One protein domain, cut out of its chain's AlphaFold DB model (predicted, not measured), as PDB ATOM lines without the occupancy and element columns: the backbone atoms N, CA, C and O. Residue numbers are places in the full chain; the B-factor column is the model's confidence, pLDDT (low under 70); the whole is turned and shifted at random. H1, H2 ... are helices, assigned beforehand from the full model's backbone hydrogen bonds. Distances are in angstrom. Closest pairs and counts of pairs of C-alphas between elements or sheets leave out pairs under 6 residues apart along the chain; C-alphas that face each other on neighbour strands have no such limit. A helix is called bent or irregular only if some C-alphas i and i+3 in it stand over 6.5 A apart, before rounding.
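AT A GLANCE: This is residues 2 to 98 of the 98 residues of an uncharacterized protein of Nanohaloarchaea archaeon (UniProt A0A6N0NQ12). One long bent helix, H1, runs along most of the length, while H2 and H3 fold back over it, H2 packing on its second arm and H3 crossing its first. H4 packs near the bend with residues 80 to 87, and residues 2 to 7 of H1 stick out at one end. The printed part has 97 residues with four named helices, H1 to H4 in order, and no named strand; its class is all helix. It is only just compact, close to loose, with a radius of gyration of the C-alphas of 14.9 A and spans of 50 by 28 by 21 A.

HOW THE PARTS SIT: The hub is H1, residues 2 to 37, assigned as one helix by its hydrogen bonds but bent: C-alphas 22 and 25 are 6.8 A apart, and its arms, H1a, residues 2 to 22, and H1b, residues 25 to 37, stand at a steep tilt of 39 degrees. H2, residues 43 to 52, touches H1b at a steep tilt of 58 degrees, opposite ways; their closest C-alphas, of Val 32 and Phe 46, are 7.1 A apart. H3, residues 54 to 71, touches H1a with residues 61 to 69 alone, at a steep tilt of 62 degrees, opposite ways; the closest C-alphas, of Ser 16 and Gly 65, are 3.9 A apart. H4, residues 80 to 97, touches residues 20 to 22 of H1a, about perpendicular at 78 degrees, the closest C-alphas being those of Ser 21 and Gln 84, 4.8 A apart. H1b and H3 are apart. In H1a, H1b, H2, H3 and H4 every O i to N i+4 pair is within hydrogen-bond range.

IN THESE COORDINATES: H1a begins at C-alpha 2 (188.396, 231.894, 192.895) and is 30.4 A long; H1b is 18.2 A. H2 is 14.3 A and H3 25.2 A. H4 is 25.8 A and ends at C-alpha 97 (220.201, 222.307, 197.142).

THE WHOLE: The C-alphas farthest apart, of Leu 2 and Lys 39, are 52.7 A apart. The printed part has no cut and no long link. Residue 75 has pLDDT under 70.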
ATOM      1  N   LEU A   2     187.348 232.860 192.517       77.94
ATOM      2  CA  LEU A   2     188.396 231.894 192.895       77.94
ATOM      3  C   LEU A   2     188.728 230.876 191.783       77.94
ATOM      4  O   LEU A   2     189.892 230.683 191.463       77.94
ATOM      5  N   GLN A   3     187.715 230.294 191.130       75.12
ATOM      6  CA  GLN A   3     187.915 229.339 190.025       75.12
ATOM      7  C   GLN A   3     188.639 229.944 188.813       75.12
ATOM      8  O   GLN A   3     189.487 229.286 188.220       75.12
ATOM      9  N   ALA A   4     188.348 231.203 188.469       72.12
ATOM     10  CA  ALA A   4     189.027 231.894 187.373       72.12
ATOM     11  C   ALA A   4     190.498 232.167 187.718       72.12
ATOM     12  O   ALA A   4     191.371 231.995 186.874       72.12
ATOM     13  N   LEU A   5     190.781 232.518 188.975       73.94
ATOM     14  CA  LEU A   5     192.146 232.728 189.457       73.94
ATOM     15  C   LEU A   5     192.965 231.428 189.431       73.94
ATOM     16  O   LEU A   5     194.112 231.424 188.993       73.94
ATOM     17  N   VAL A   6     192.356 230.316 189.854       80.31
ATOM     18  CA  VAL A   6     192.975 228.981 189.817       80.31
ATOM     19  C   VAL A   6     193.235 228.535 188.377       80.31
ATOM     20  O   VAL A   6     194.315 228.024 188.094       80.31
ATOM     21  N   ALA A   7     192.294 228.769 187.458       79.94
ATOM     22  CA  ALA A   7     192.469 228.438 186.043       79.94
ATOM     23  C   ALA A   7     193.627 229.221 185.404       79.94
ATOM     24  O   ALA A   7     194.467 228.636 184.725       79.94
ATOM     25  N   VAL A   8     193.722 230.525 185.681       80.25
ATOM     26  CA  VAL A   8     194.830 231.366 185.200       80.25
ATOM     27  C   VAL A   8     196.164 230.909 185.792       80.25
ATOM     28  O   VAL A   8     197.139 230.762 185.059       80.25
ATOM     29  N   GLY A   9     196.211 230.625 187.097       80.25
ATOM     30  CA  GLY A   9     197.417 230.103 187.743       80.25
ATOM     31  C   GLY A   9     197.871 228.773 187.139       80.25
ATOM     32  O   GLY A   9     199.055 228.589 186.866       80.25
ATOM     33  N   HIS A  10     196.929 227.873 186.862       82.62
ATOM     34  CA  HIS A  10     197.215 226.590 186.229       82.62
ATOM     35  C   HIS A  10     197.797 226.753 184.817       82.62
ATOM     36  O   HIS A  10     198.799 226.114 184.496       82.62
ATOM     37  N   GLU A  11     197.228 227.632 183.988       81.44
ATOM     38  CA  GLU A  11     197.758 227.910 182.647       81.44
ATOM     39  C   GLU A  11     199.167 228.513 182.693       81.44
ATOM     40  O   GLU A  11     200.040 228.099 181.932       81.44
ATOM     41  N   ILE A  12     199.436 229.418 183.639       80.88
ATOM     42  CA  ILE A  12     200.777 229.992 183.825       80.88
ATOM     43  C   ILE A  12     201.780 228.912 184.236       80.88
ATOM     44  O   ILE A  12     202.876 228.853 183.674       80.88
ATOM     45  N   ILE A  13     201.424 228.043 185.187       83.44
ATOM     46  CA  ILE A  13     202.292 226.941 185.628       83.44
ATOM     47  C   ILE A  13     202.570 225.995 184.460       83.44
ATOM     48  O   ILE A  13     203.721 225.638 184.216       83.44
ATOM     49  N   LYS A  14     201.540 225.635 183.693       83.94
ATOM     50  CA  LYS A  14     201.662 224.749 182.533       83.94
ATOM     51  C   LYS A  14     202.532 225.358 181.430       83.94
ATOM     52  O   LYS A  14     203.404 224.673 180.888       83.94
ATOM     53  N   ALA A  15     202.347 226.640 181.122       81.81
ATOM     54  CA  ALA A  15     203.171 227.362 180.156       81.81
ATOM     55  C   ALA A  15     204.629 227.468 180.629       81.81
ATOM     56  O   ALA A  15     205.551 227.208 179.855       81.81
ATOM     57  N   SER A  16     204.842 227.759 181.915       82.19
ATOM     58  CA  SER A  16     206.176 227.834 182.527       82.19
ATOM     59  C   SER A  16     206.880 226.478 182.517       82.19
ATOM     60  O   SER A  16     208.055 226.398 182.169       82.19
ATOM     61  N   TRP A  17     206.161 225.395 182.822       86.69
ATOM     62  CA  TRP A  17     206.679 224.027 182.742       86.69
ATOM     63  C   TRP A  17     207.091 223.650 181.318       86.69
ATOM     64  O   TRP A  17     208.148 223.056 181.091       86.69
ATOM     65  N   THR A  18     206.272 224.032 180.342       84.81
ATOM     66  CA  THR A  18     206.551 223.780 178.927       84.81
ATOM     67  C   THR A  18     207.787 224.560 178.473       84.81
ATOM     68  O   THR A  18     208.685 223.986 177.857       84.81
ATOM     69  N   ALA A  19     207.891 225.837 178.851       84.31
ATOM     70  CA  ALA A  19     209.074 226.654 178.599       84.31
ATOM     71  C   ALA A  19     210.328 226.059 179.261       84.31
ATOM     72  O   ALA A  19     211.355 225.908 178.599       84.31
ATOM     73  N   ALA A  20     210.236 225.629 180.522       85.44
ATOM     74  CA  ALA A  20     211.328 224.964 181.231       85.44
ATOM     75  C   ALA A  20     211.786 223.689 180.503       85.44
ATOM     76  O   ALA A  20     212.972 223.521 180.229       85.44
ATOM     77  N   SER A  21     210.843 222.838 180.098       86.44
ATOM     78  CA  SER A  21     211.115 221.598 179.355       86.44
ATOM     79  C   SER A  21     211.835 221.848 178.027       86.44
ATOM     80  O   SER A  21     212.652 221.035 177.587       86.44
ATOM     81  N   VAL A  22     211.570 222.980 177.374       84.88
ATOM     82  CA  VAL A  22     212.278 223.379 176.152       84.88
ATOM     83  C   VAL A  22     213.672 223.911 176.477       84.88
ATOM     84  O   VAL A  22     214.634 223.502 175.833       84.88
ATOM     85  N   ILE A  23     213.787 224.812 177.450       86.44
ATOM     86  CA  ILE A  23     214.959 225.677 177.623       86.44
ATOM     87  C   ILE A  23     216.042 225.029 178.493       86.44
ATOM     88  O   ILE A  23     217.223 225.193 178.193       86.44
ATOM     89  N   VAL A  24     215.681 224.262 179.529       90.06
ATOM     90  CA  VAL A  24     216.639 223.711 180.511       90.06
ATOM     91  C   VAL A  24     217.747 222.900 179.839       90.06
ATOM     92  O   VAL A  24     218.916 223.067 180.171       90.06
ATOM     93  N   LYS A  25     217.416 222.059 178.854       87.56
ATOM     94  CA  LYS A  25     218.424 221.256 178.143       87.56
ATOM     95  C   LYS A  25     219.444 222.115 177.394       87.56
ATOM     96  O   LYS A  25     220.629 221.798 177.396       87.56
ATOM     97  N   TYR A  26     218.994 223.212 176.782       87.06
ATOM     98  CA  TYR A  26     219.875 224.136 176.072       87.06
ATOM     99  C   TYR A  26     220.694 224.971 177.043       87.06
ATOM    100  O   TYR A  26     221.851 225.246 176.760       87.06
ATOM    101  N   TYR A  27     220.121 225.320 178.194       88.75
ATOM    102  CA  TYR A  27     220.847 225.973 179.273       88.75
ATOM    103  C   TYR A  27     221.976 225.087 179.806       88.75
ATOM    104  O   TYR A  27     223.125 225.509 179.799       88.75
ATOM    105  N   ILE A  28     221.685 223.829 180.152       89.50
ATOM    106  CA  ILE A  28     222.696 222.858 180.595       89.50
ATOM    107  C   ILE A  28     223.797 222.704 179.540       89.50
ATOM    108  O   ILE A  28     224.981 222.786 179.863       89.50
ATOM    109  N   LEU A  29     223.416 222.524 178.271       91.00
ATOM    110  CA  LEU A  29     224.375 222.389 177.178       91.00
ATOM    111  C   LEU A  29     225.228 223.656 177.007       91.00
ATOM    112  O   LEU A  29     226.439 223.556 176.830       91.00
ATOM    113  N   ALA A  30     224.619 224.840 177.091       89.62
ATOM    114  CA  ALA A  30     225.321 226.114 177.012       89.62
ATOM    115  C   ALA A  30     226.312 226.288 178.171       89.62
ATOM    116  O   ALA A  30     227.436 226.723 177.931       89.62
ATOM    117  N   THR A  31     225.948 225.891 179.393       89.94
ATOM    118  CA  THR A  31     226.847 225.905 180.555       89.94
ATOM    119  C   THR A  31     228.046 224.984 180.339       89.94
ATOM    120  O   THR A  31     229.185 225.398 180.552       89.94
ATOM    121  N   VAL A  32     227.821 223.766 179.835       92.25
ATOM    122  CA  VAL A  32     228.910 222.834 179.491       92.25
ATOM    123  C   VAL A  32     229.835 223.439 178.433       92.25
ATOM    124  O   VAL A  32     231.051 223.445 178.611       92.25
ATOM    125  N   LEU A  33     229.279 223.992 177.351       92.25
ATOM    126  CA  LEU A  33     230.064 224.625 176.285       92.25
ATOM    127  C   LEU A  33     230.856 225.838 176.794       92.25
ATOM    128  O   LEU A  33     232.017 226.013 176.424       92.25
ATOM    129  N   TYR A  34     230.257 226.651 177.662       91.12
ATOM    130  CA  TYR A  34     230.893 227.818 178.268       91.12
ATOM    131  C   TYR A  34     232.094 227.435 179.145       91.12
ATOM    132  O   TYR A  34     233.168 228.031 179.028       91.12
ATOM    133  N   LEU A  35     231.945 226.405 179.979       91.94
ATOM    134  CA  LEU A  35     233.022 225.902 180.834       91.94
ATOM    135  C   LEU A  35     234.121 225.205 180.028       91.94
ATOM    136  O   LEU A  35     235.306 225.421 180.289       91.94
ATOM    137  N   ALA A  36     233.742 224.444 178.998       92.19
ATOM    138  CA  ALA A  36     234.684 223.836 178.065       92.19
ATOM    139  C   ALA A  36     235.527 224.899 177.345       92.19
ATOM    140  O   ALA A  36     236.751 224.777 177.279       92.19
ATOM    141  N   TYR A  37     234.899 225.983 176.878       93.81
ATOM    142  CA  TYR A  37     235.598 227.109 176.255       93.81
ATOM    143  C   TYR A  37     236.584 227.791 177.218       93.81
ATOM    144  O   TYR A  37     237.702 228.125 176.826       93.81
ATOM    145  N   ARG A  38     236.212 227.941 178.496       92.44
ATOM    146  CA  ARG A  38     237.098 228.474 179.545       92.44
ATOM    147  C   ARG A  38     238.161 227.487 180.041       92.44
ATOM    148  O   ARG A  38     238.973 227.874 180.875       92.44
ATOM    149  N   LYS A  39     238.183 226.247 179.533       91.25
ATOM    150  CA  LYS A  39     239.044 225.149 180.012       91.25
ATOM    151  C   LYS A  39     238.893 224.865 181.513       91.25
ATOM    152  O   LYS A  39     239.841 224.417 182.146       91.25
ATOM    153  N   ASN A  40     237.703 225.110 182.056       91.12
ATOM    154  CA  ASN A  40     237.357 224.882 183.460       91.12
ATOM    155  C   ASN A  40     236.177 223.906 183.557       91.12
ATOM    156  O   ASN A  40     235.179 224.159 184.226       91.12
ATOM    157  N   LEU A  41     236.234 222.851 182.736       90.06
ATOM    158  CA  LEU A  41     235.191 221.839 182.659       90.06
ATOM    159  C   LEU A  41     235.469 220.748 183.692       90.06
ATOM    160  O   LEU A  41     236.009 219.690 183.371       90.06
ATOM    161  N   ASP A  42     235.082 221.026 184.925       92.62
ATOM    162  CA  ASP A  42     235.014 220.058 186.010       92.62
ATOM    163  C   ASP A  42     233.606 220.062 186.633       92.62
ATOM    164  O   ASP A  42     232.766 220.919 186.335       92.62
ATOM    165  N   LEU A  43     233.321 219.042 187.444       88.62
ATOM    166  CA  LEU A  43     231.991 218.837 188.013       88.62
ATOM    167  C   LEU A  43     231.610 219.935 189.017       88.62
ATOM    168  O   LEU A  43     230.440 220.310 189.076       88.62
ATOM    169  N   GLU A  44     232.578 220.444 189.776       91.25
ATOM    170  CA  GLU A  44     232.372 221.464 190.805       91.25
ATOM    171  C   GLU A  44     232.047 222.806 190.142       91.25
ATOM    172  O   GLU A  44     230.973 223.360 190.371       91.25
ATOM    173  N   SER A  45     232.866 223.232 189.176       90.31
ATOM    174  CA  SER A  45     232.622 224.427 188.360       90.31
ATOM    175  C   SER A  45     231.288 224.368 187.611       90.31
ATOM    176  O   SER A  45     230.621 225.389 187.421       90.31
ATOM    177  N   PHE A  46     230.870 223.178 187.166       90.62
ATOM    178  CA  PHE A  46     229.559 222.986 186.551       90.62
ATOM    179  C   PHE A  46     228.418 223.195 187.550       90.62
ATOM    180  O   PHE A  46     227.481 223.936 187.252       90.62
ATOM    181  N   GLN A  47     228.499 222.585 188.732       89.69
ATOM    182  CA  GLN A  47     227.491 222.745 189.781       89.69
ATOM    183  C   GLN A  47     227.398 224.193 190.272       89.69
ATOM    184  O   GLN A  47     226.289 224.724 190.356       89.69
ATOM    185  N   GLU A  48     228.534 224.849 190.517       90.56
ATOM    186  CA  GLU A  48     228.590 226.266 190.888       90.56
ATOM    187  C   GLU A  48     227.953 227.143 189.810       90.56
ATOM    188  O   GLU A  48     227.064 227.941 190.103       90.56
ATOM    189  N   SER A  49     228.312 226.939 188.538       88.81
ATOM    190  CA  SER A  49     227.753 227.726 187.435       88.81
ATOM    191  C   SER A  49     226.237 227.543 187.290       88.81
ATOM    192  O   SER A  49     225.527 228.505 186.975       88.81
ATOM    193  N   LEU A  50     225.725 226.332 187.541       89.50
ATOM    194  CA  LEU A  50     224.288 226.069 187.555       89.50
ATOM    195  C   LEU A  50     223.577 226.786 188.706       89.50
ATOM    196  O   LEU A  50     222.467 227.271 188.482       89.50
ATOM    197  N   LEU A  51     224.184 226.833 189.895       89.19
ATOM    198  CA  LEU A  51     223.618 227.451 191.096       89.19
ATOM    199  C   LEU A  51     223.655 228.978 191.028       89.19
ATOM    200  O   LEU A  51     222.616 229.607 191.234       89.19
ATOM    201  N   ASP A  52     224.788 229.569 190.658       89.44
ATOM    202  CA  ASP A  52     224.961 231.024 190.570       89.44
ATOM    203  C   ASP A  52     223.960 231.664 189.605       89.44
ATOM    204  O   ASP A  52     223.361 232.705 189.885       89.44
ATOM    205  N   ASN A  53     223.716 231.003 188.473       85.56
ATOM    206  CA  ASN A  53     222.809 231.504 187.445       85.56
ATOM    207  C   ASN A  53     221.359 231.014 187.620       85.56
ATOM    208  O   ASN A  53     220.465 231.488 186.913       85.56
ATOM    209  N   SER A  54     221.091 230.107 188.569       85.25
ATOM    210  CA  SER A  54     219.784 229.450 188.732       85.25
ATOM    211  C   SER A  54     218.638 230.433 188.975       85.25
ATOM    212  O   SER A  54     217.578 230.307 188.365       85.25
ATOM    213  N   ARG A  55     218.839 231.445 189.828       84.50
ATOM    214  CA  ARG A  55     217.801 232.432 190.171       84.50
ATOM    215  C   ARG A  55     217.380 233.254 188.961       84.50
ATOM    216  O   ARG A  55     216.187 233.415 188.707       84.50
ATOM    217  N   VAL A  56     218.360 233.755 188.209       85.75
ATOM    218  CA  VAL A  56     218.121 234.531 186.984       85.75
ATOM    219  C   VAL A  56     217.440 233.651 185.941       85.75
ATOM    220  O   VAL A  56     216.477 234.076 185.304       85.75
ATOM    221  N   PHE A  57     217.889 232.405 185.816       85.75
ATOM    222  CA  PHE A  57     217.317 231.438 184.896       85.75
ATOM    223  C   PHE A  57     215.853 231.103 185.225       85.75
ATOM    224  O   PHE A  57     214.997 231.197 184.347       85.75
ATOM    225  N   ILE A  58     215.528 230.797 186.488       85.25
ATOM    226  CA  ILE A  58     214.152 230.523 186.938       85.25
ATOM    227  C   ILE A  58     213.245 231.737 186.709       85.25
ATOM    228  O   ILE A  58     212.135 231.584 186.197       85.25
ATOM    229  N   LEU A  59     213.706 232.947 187.045       85.44
ATOM    230  CA  LEU A  59     212.946 234.172 186.781       85.44
ATOM    231  C   LEU A  59     212.686 234.356 185.281       85.44
ATOM    232  O   LEU A  59     211.561 234.666 184.888       85.44
ATOM    233  N   GLY A  60     213.691 234.103 184.441       84.12
ATOM    234  CA  GLY A  60     213.548 234.117 182.987       84.12
ATOM    235  C   GLY A  60     212.522 233.100 182.484       84.12
ATOM    236  O   GLY A  60     211.694 233.442 181.641       84.12
ATOM    237  N   LEU A  61     212.515 231.880 183.033       85.62
ATOM    238  CA  LEU A  61     211.531 230.845 182.697       85.62
ATOM    239  C   LEU A  61     210.104 231.259 183.058       85.62
ATOM    240  O   LEU A  61     209.200 231.080 182.243       85.62
ATOM    241  N   LEU A  62     209.900 231.829 184.248       82.88
ATOM    242  CA  LEU A  62     208.587 232.316 184.678       82.88
ATOM    243  C   LEU A  62     208.095 233.455 183.780       82.88
ATOM    244  O   LEU A  62     206.952 233.427 183.326       82.88
ATOM    245  N   LEU A  63     208.960 234.425 183.469       84.94
ATOM    246  CA  LEU A  63     208.620 235.522 182.560       84.94
ATOM    247  C   LEU A  63     208.281 235.012 181.159       84.94
ATOM    248  O   LEU A  63     207.280 235.430 180.581       84.94
ATOM    249  N   LEU A  64     209.063 234.070 180.627       83.44
ATOM    250  CA  LEU A  64     208.779 233.439 179.338       83.44
ATOM    251  C   LEU A  64     207.471 232.650 179.358       83.44
ATOM    252  O   LEU A  64     206.734 232.699 178.376       83.44
ATOM    253  N   GLY A  65     207.150 231.972 180.461       77.75
ATOM    254  CA  GLY A  65     205.868 231.300 180.660       77.75
ATOM    255  C   GLY A  65     204.694 232.278 180.609       77.75
ATOM    256  O   GLY A  65     203.743 232.053 179.861       77.75
ATOM    257  N   VAL A  66     204.788 233.401 181.329       81.88
ATOM    258  CA  VAL A  66     203.767 234.464 181.333       81.88
ATOM    259  C   VAL A  66     203.602 235.091 179.950       81.88
ATOM    260  O   VAL A  66     202.477 235.231 179.475       81.88
ATOM    261  N   ILE A  67     204.704 235.431 179.276       83.81
ATOM    262  CA  ILE A  67     204.675 236.008 177.925       83.81
ATOM    263  C   ILE A  67     204.068 235.010 176.934       83.81
ATOM    264  O   ILE A  67     203.209 235.382 176.140       83.81
ATOM    265  N   SER A  68     204.468 233.739 176.999       79.75
ATOM    266  CA  SER A  68     203.954 232.701 176.099       79.75
ATOM    267  C   SER A  68     202.460 232.469 176.307       79.75
ATOM    268  O   SER A  68     201.721 232.394 175.327       79.75
ATOM    269  N   ALA A  69     202.002 232.426 177.562       76.50
ATOM    270  CA  ALA A  69     200.584 232.329 177.895       76.50
ATOM    271  C   ALA A  69     199.797 233.560 177.411       76.50
ATOM    272  O   ALA A  69     198.723 233.409 176.834       76.50
ATOM    273  N   GLY A  70     200.344 234.769 177.585       79.38
ATOM    274  CA  GLY A  70     199.712 236.015 177.141       79.38
ATOM    275  C   GLY A  70     199.645 236.173 175.617       79.38
ATOM    276  O   GLY A  70     198.683 236.738 175.105       79.38
ATOM    277  N   LEU A  71     200.638 235.654 174.889       82.69
ATOM    278  CA  LEU A  71     200.703 235.694 173.423       82.69
ATOM    279  C   LEU A  71     200.062 234.470 172.744       82.69
ATOM    280  O   LEU A  71     200.003 234.422 171.517       82.69
ATOM    281  N   GLY A  72     199.609 233.471 173.509       75.06
ATOM    282  CA  GLY A  72     199.069 232.222 172.965       75.06
ATOM    283  C   GLY A  72     200.104 231.373 172.214       75.06
ATOM    284  O   GLY A  72     199.743 230.605 171.322       75.06
ATOM    285  N   LEU A  73     201.394 231.513 172.543       76.00
ATOM    286  CA  LEU A  73     202.470 230.766 171.894       76.00
ATOM    287  C   LEU A  73     202.454 229.305 172.350       76.00
ATOM    288  O   LEU A  73     202.615 228.996 173.531       76.00
ATOM    289  N   GLN A  74     202.318 228.391 171.391       71.56
ATOM    290  CA  GLN A  74     202.408 226.955 171.640       71.56
ATOM    291  C   GLN A  74     203.865 226.508 171.522       71.56
ATOM    292  O   GLN A  74     204.349 226.156 170.448       71.56
ATOM    293  N   LEU A  75     204.585 226.542 172.642       69.31
ATOM    294  CA  LEU A  75     205.903 225.921 172.730       69.31
ATOM    295  C   LEU A  75     205.725 224.403 172.756       69.31
ATOM    296  O   LEU A  75     205.023 223.877 173.612       69.31
ATOM    297  N   SER A  76     206.369 223.695 171.830       75.31
ATOM    298  CA  SER A  76     206.344 222.233 171.805       75.31
ATOM    299  C   SER A  76     207.773 221.692 171.893       75.31
ATOM    300  O   SER A  76     208.584 221.956 170.999       75.31
ATOM    301  N   PRO A  77     208.139 220.991 172.980       72.50
ATOM    302  CA  PRO A  77     209.484 220.465 173.137       72.50
ATOM    303  C   PRO A  77     209.754 219.321 172.158       72.50
ATOM    304  O   PRO A  77     209.091 218.286 172.170       72.50
ATOM    305  N   VAL A  78     210.802 219.483 171.349       75.50
ATOM    306  CA  VAL A  78     211.391 218.390 170.562       75.50
ATOM    307  C   VAL A  78     211.910 217.323 171.528       75.50
ATOM    308  O   VAL A  78     212.692 217.659 172.421       75.50
ATOM    309  N   LEU A  79     211.488 216.063 171.351       82.88
ATOM    310  CA  LEU A  79     211.683 214.967 172.317       82.88
ATOM    311  C   LEU A  79     211.073 215.292 173.690       82.88
ATOM    312  O   LEU A  79     211.764 215.313 174.707       82.88
ATOM    313  N   SER A  80     209.768 215.574 173.687       80.12
ATOM    314  CA  SER A  80     208.959 215.998 174.838       80.12
ATOM    315  C   SER A  80     209.304 215.289 176.153       80.12
ATOM    316  O   SER A  80     209.590 215.958 177.144       80.12
ATOM    317  N   GLU A  81     209.340 213.957 176.157       85.12
ATOM    318  CA  GLU A  81     209.572 213.147 177.361       85.12
ATOM    319  C   GLU A  81     210.970 213.381 177.940       85.12
ATOM    320  O   GLU A  81     211.119 213.685 179.121       85.12
ATOM    321  N   VAL A  82     212.000 213.332 177.090       85.56
ATOM    322  CA  VAL A  82     213.396 213.576 177.486       85.56
ATOM    323  C   VAL A  82     213.558 214.999 178.015       85.56
ATOM    324  O   VAL A  82     214.179 215.223 179.051       85.56
ATOM    325  N   SER A  83     212.956 215.965 177.325       84.88
ATOM    326  CA  SER A  83     212.936 217.373 177.721       84.88
ATOM    327  C   SER A  83     212.336 217.579 179.116       84.88
ATOM    328  O   SER A  83     212.903 218.309 179.929       84.88
ATOM    329  N   GLN A  84     211.216 216.913 179.402       86.56
ATOM    330  CA  GLN A  84     210.552 216.977 180.700       86.56
ATOM    331  C   GLN A  84     211.380 216.308 181.798       86.56
ATOM    332  O   GLN A  84     211.505 216.873 182.878       86.56
ATOM    333  N   VAL A  85     211.996 215.152 181.525       90.44
ATOM    334  CA  VAL A  85     212.869 214.462 182.491       90.44
ATOM    335  C   VAL A  85     214.091 215.312 182.837       90.44
ATOM    336  O   VAL A  85     214.440 215.428 184.008       90.44
ATOM    337  N   ILE A  86     214.720 215.954 181.848       89.19
ATOM    338  CA  ILE A  86     215.863 216.848 182.085       89.19
ATOM    339  C   ILE A  86     215.439 218.061 182.919       89.19
ATOM    340  O   ILE A  86     216.127 218.421 183.875       89.19
ATOM    341  N   ALA A  87     214.302 218.683 182.588       88.56
ATOM    342  CA  ALA A  87     213.770 219.795 183.369       88.56
ATOM    343  C   ALA A  87     213.437 219.377 184.806       88.56
ATOM    344  O   ALA A  87     213.791 220.093 185.740       88.56
ATOM    345  N   LEU A  88     212.832 218.201 184.987       91.62
ATOM    346  CA  LEU A  88     212.547 217.626 186.297       91.62
ATOM    347  C   LEU A  88     213.833 217.390 187.096       91.62
ATOM    348  O   LEU A  88     213.898 217.769 188.259       91.62
ATOM    349  N   ALA A  89     214.861 216.804 186.478       90.50
ATOM    350  CA  ALA A  89     216.128 216.525 187.142       90.50
ATOM    351  C   ALA A  89     216.831 217.817 187.580       90.50
ATOM    352  O   ALA A  89     217.293 217.910 188.714       90.50
ATOM    353  N   TYR A  90     216.865 218.835 186.716       88.31
ATOM    354  CA  TYR A  90     217.474 220.126 187.033       88.31
ATOM    355  C   TYR A  90     216.708 220.890 188.117       88.31
ATOM    356  O   TYR A  90     217.302 221.339 189.092       88.31
ATOM    357  N   LEU A  91     215.386 221.030 187.971       88.25
ATOM    358  CA  LEU A  91     214.566 221.741 188.955       88.25
ATOM    359  C   LEU A  91     214.516 220.988 190.288       88.25
ATOM    360  O   LEU A  91     214.561 221.618 191.339       88.25
ATOM    361  N   GLY A  92     214.480 219.654 190.254       90.31
ATOM    362  CA  GLY A  92     214.584 218.809 191.441       90.31
ATOM    363  C   GLY A  92     215.938 218.945 192.135       90.31
ATOM    364  O   GLY A  92     215.982 219.059 193.355       90.31
ATOM    365  N   TYR A  93     217.033 219.013 191.371       89.38
ATOM    366  CA  TYR A  93     218.360 219.312 191.911       89.38
ATOM    367  C   TYR A  93     218.397 220.683 192.593       89.38
ATOM    368  O   TYR A  93     218.833 220.780 193.735       89.38
ATOM    369  N   LEU A  94     217.883 221.732 191.940       86.94
ATOM    370  CA  LEU A  94     217.818 223.063 192.549       86.94
ATOM    371  C   LEU A  94     216.968 223.076 193.822       86.94
ATOM    372  O   LEU A  94     217.366 223.700 194.796       86.94
ATOM    373  N   PHE A  95     215.828 222.380 193.831       87.12
ATOM    374  CA  PHE A  95     214.979 222.255 195.018       87.12
ATOM    375  C   PHE A  95     215.670 221.513 196.167       87.12
ATOM    376  O   PHE A  95     215.392 221.791 197.322       87.12
ATOM    377  N   TRP A  96     216.540 220.549 195.868       89.88
ATOM    378  CA  TRP A  96     217.282 219.818 196.894       89.88
ATOM    379  C   TRP A  96     218.417 220.645 197.509       89.88
ATOM    380  O   TRP A  96     218.746 220.469 198.678       89.88
ATOM    381  N   VAL A  97     219.051 221.504 196.706       84.75
ATOM    382  CA  VAL A  97     220.201 222.307 197.142       84.75
ATOM    383  C   VAL A  97     219.782 223.584 197.884       84.75
ATOM    384  O   VAL A  97     220.527 224.032 198.757       84.75
ATOM    385  N   TYR A  98     218.632 224.173 197.540       72.88
ATOM    386  CA  TYR A  98     218.076 225.363 198.202       72.88
ATOM    387  C   TYR A  98     217.186 225.021 199.396       72.88
ATOM    388  O   TYR A  98     217.245 225.795 200.380       72.88
TER     389      TYR A  98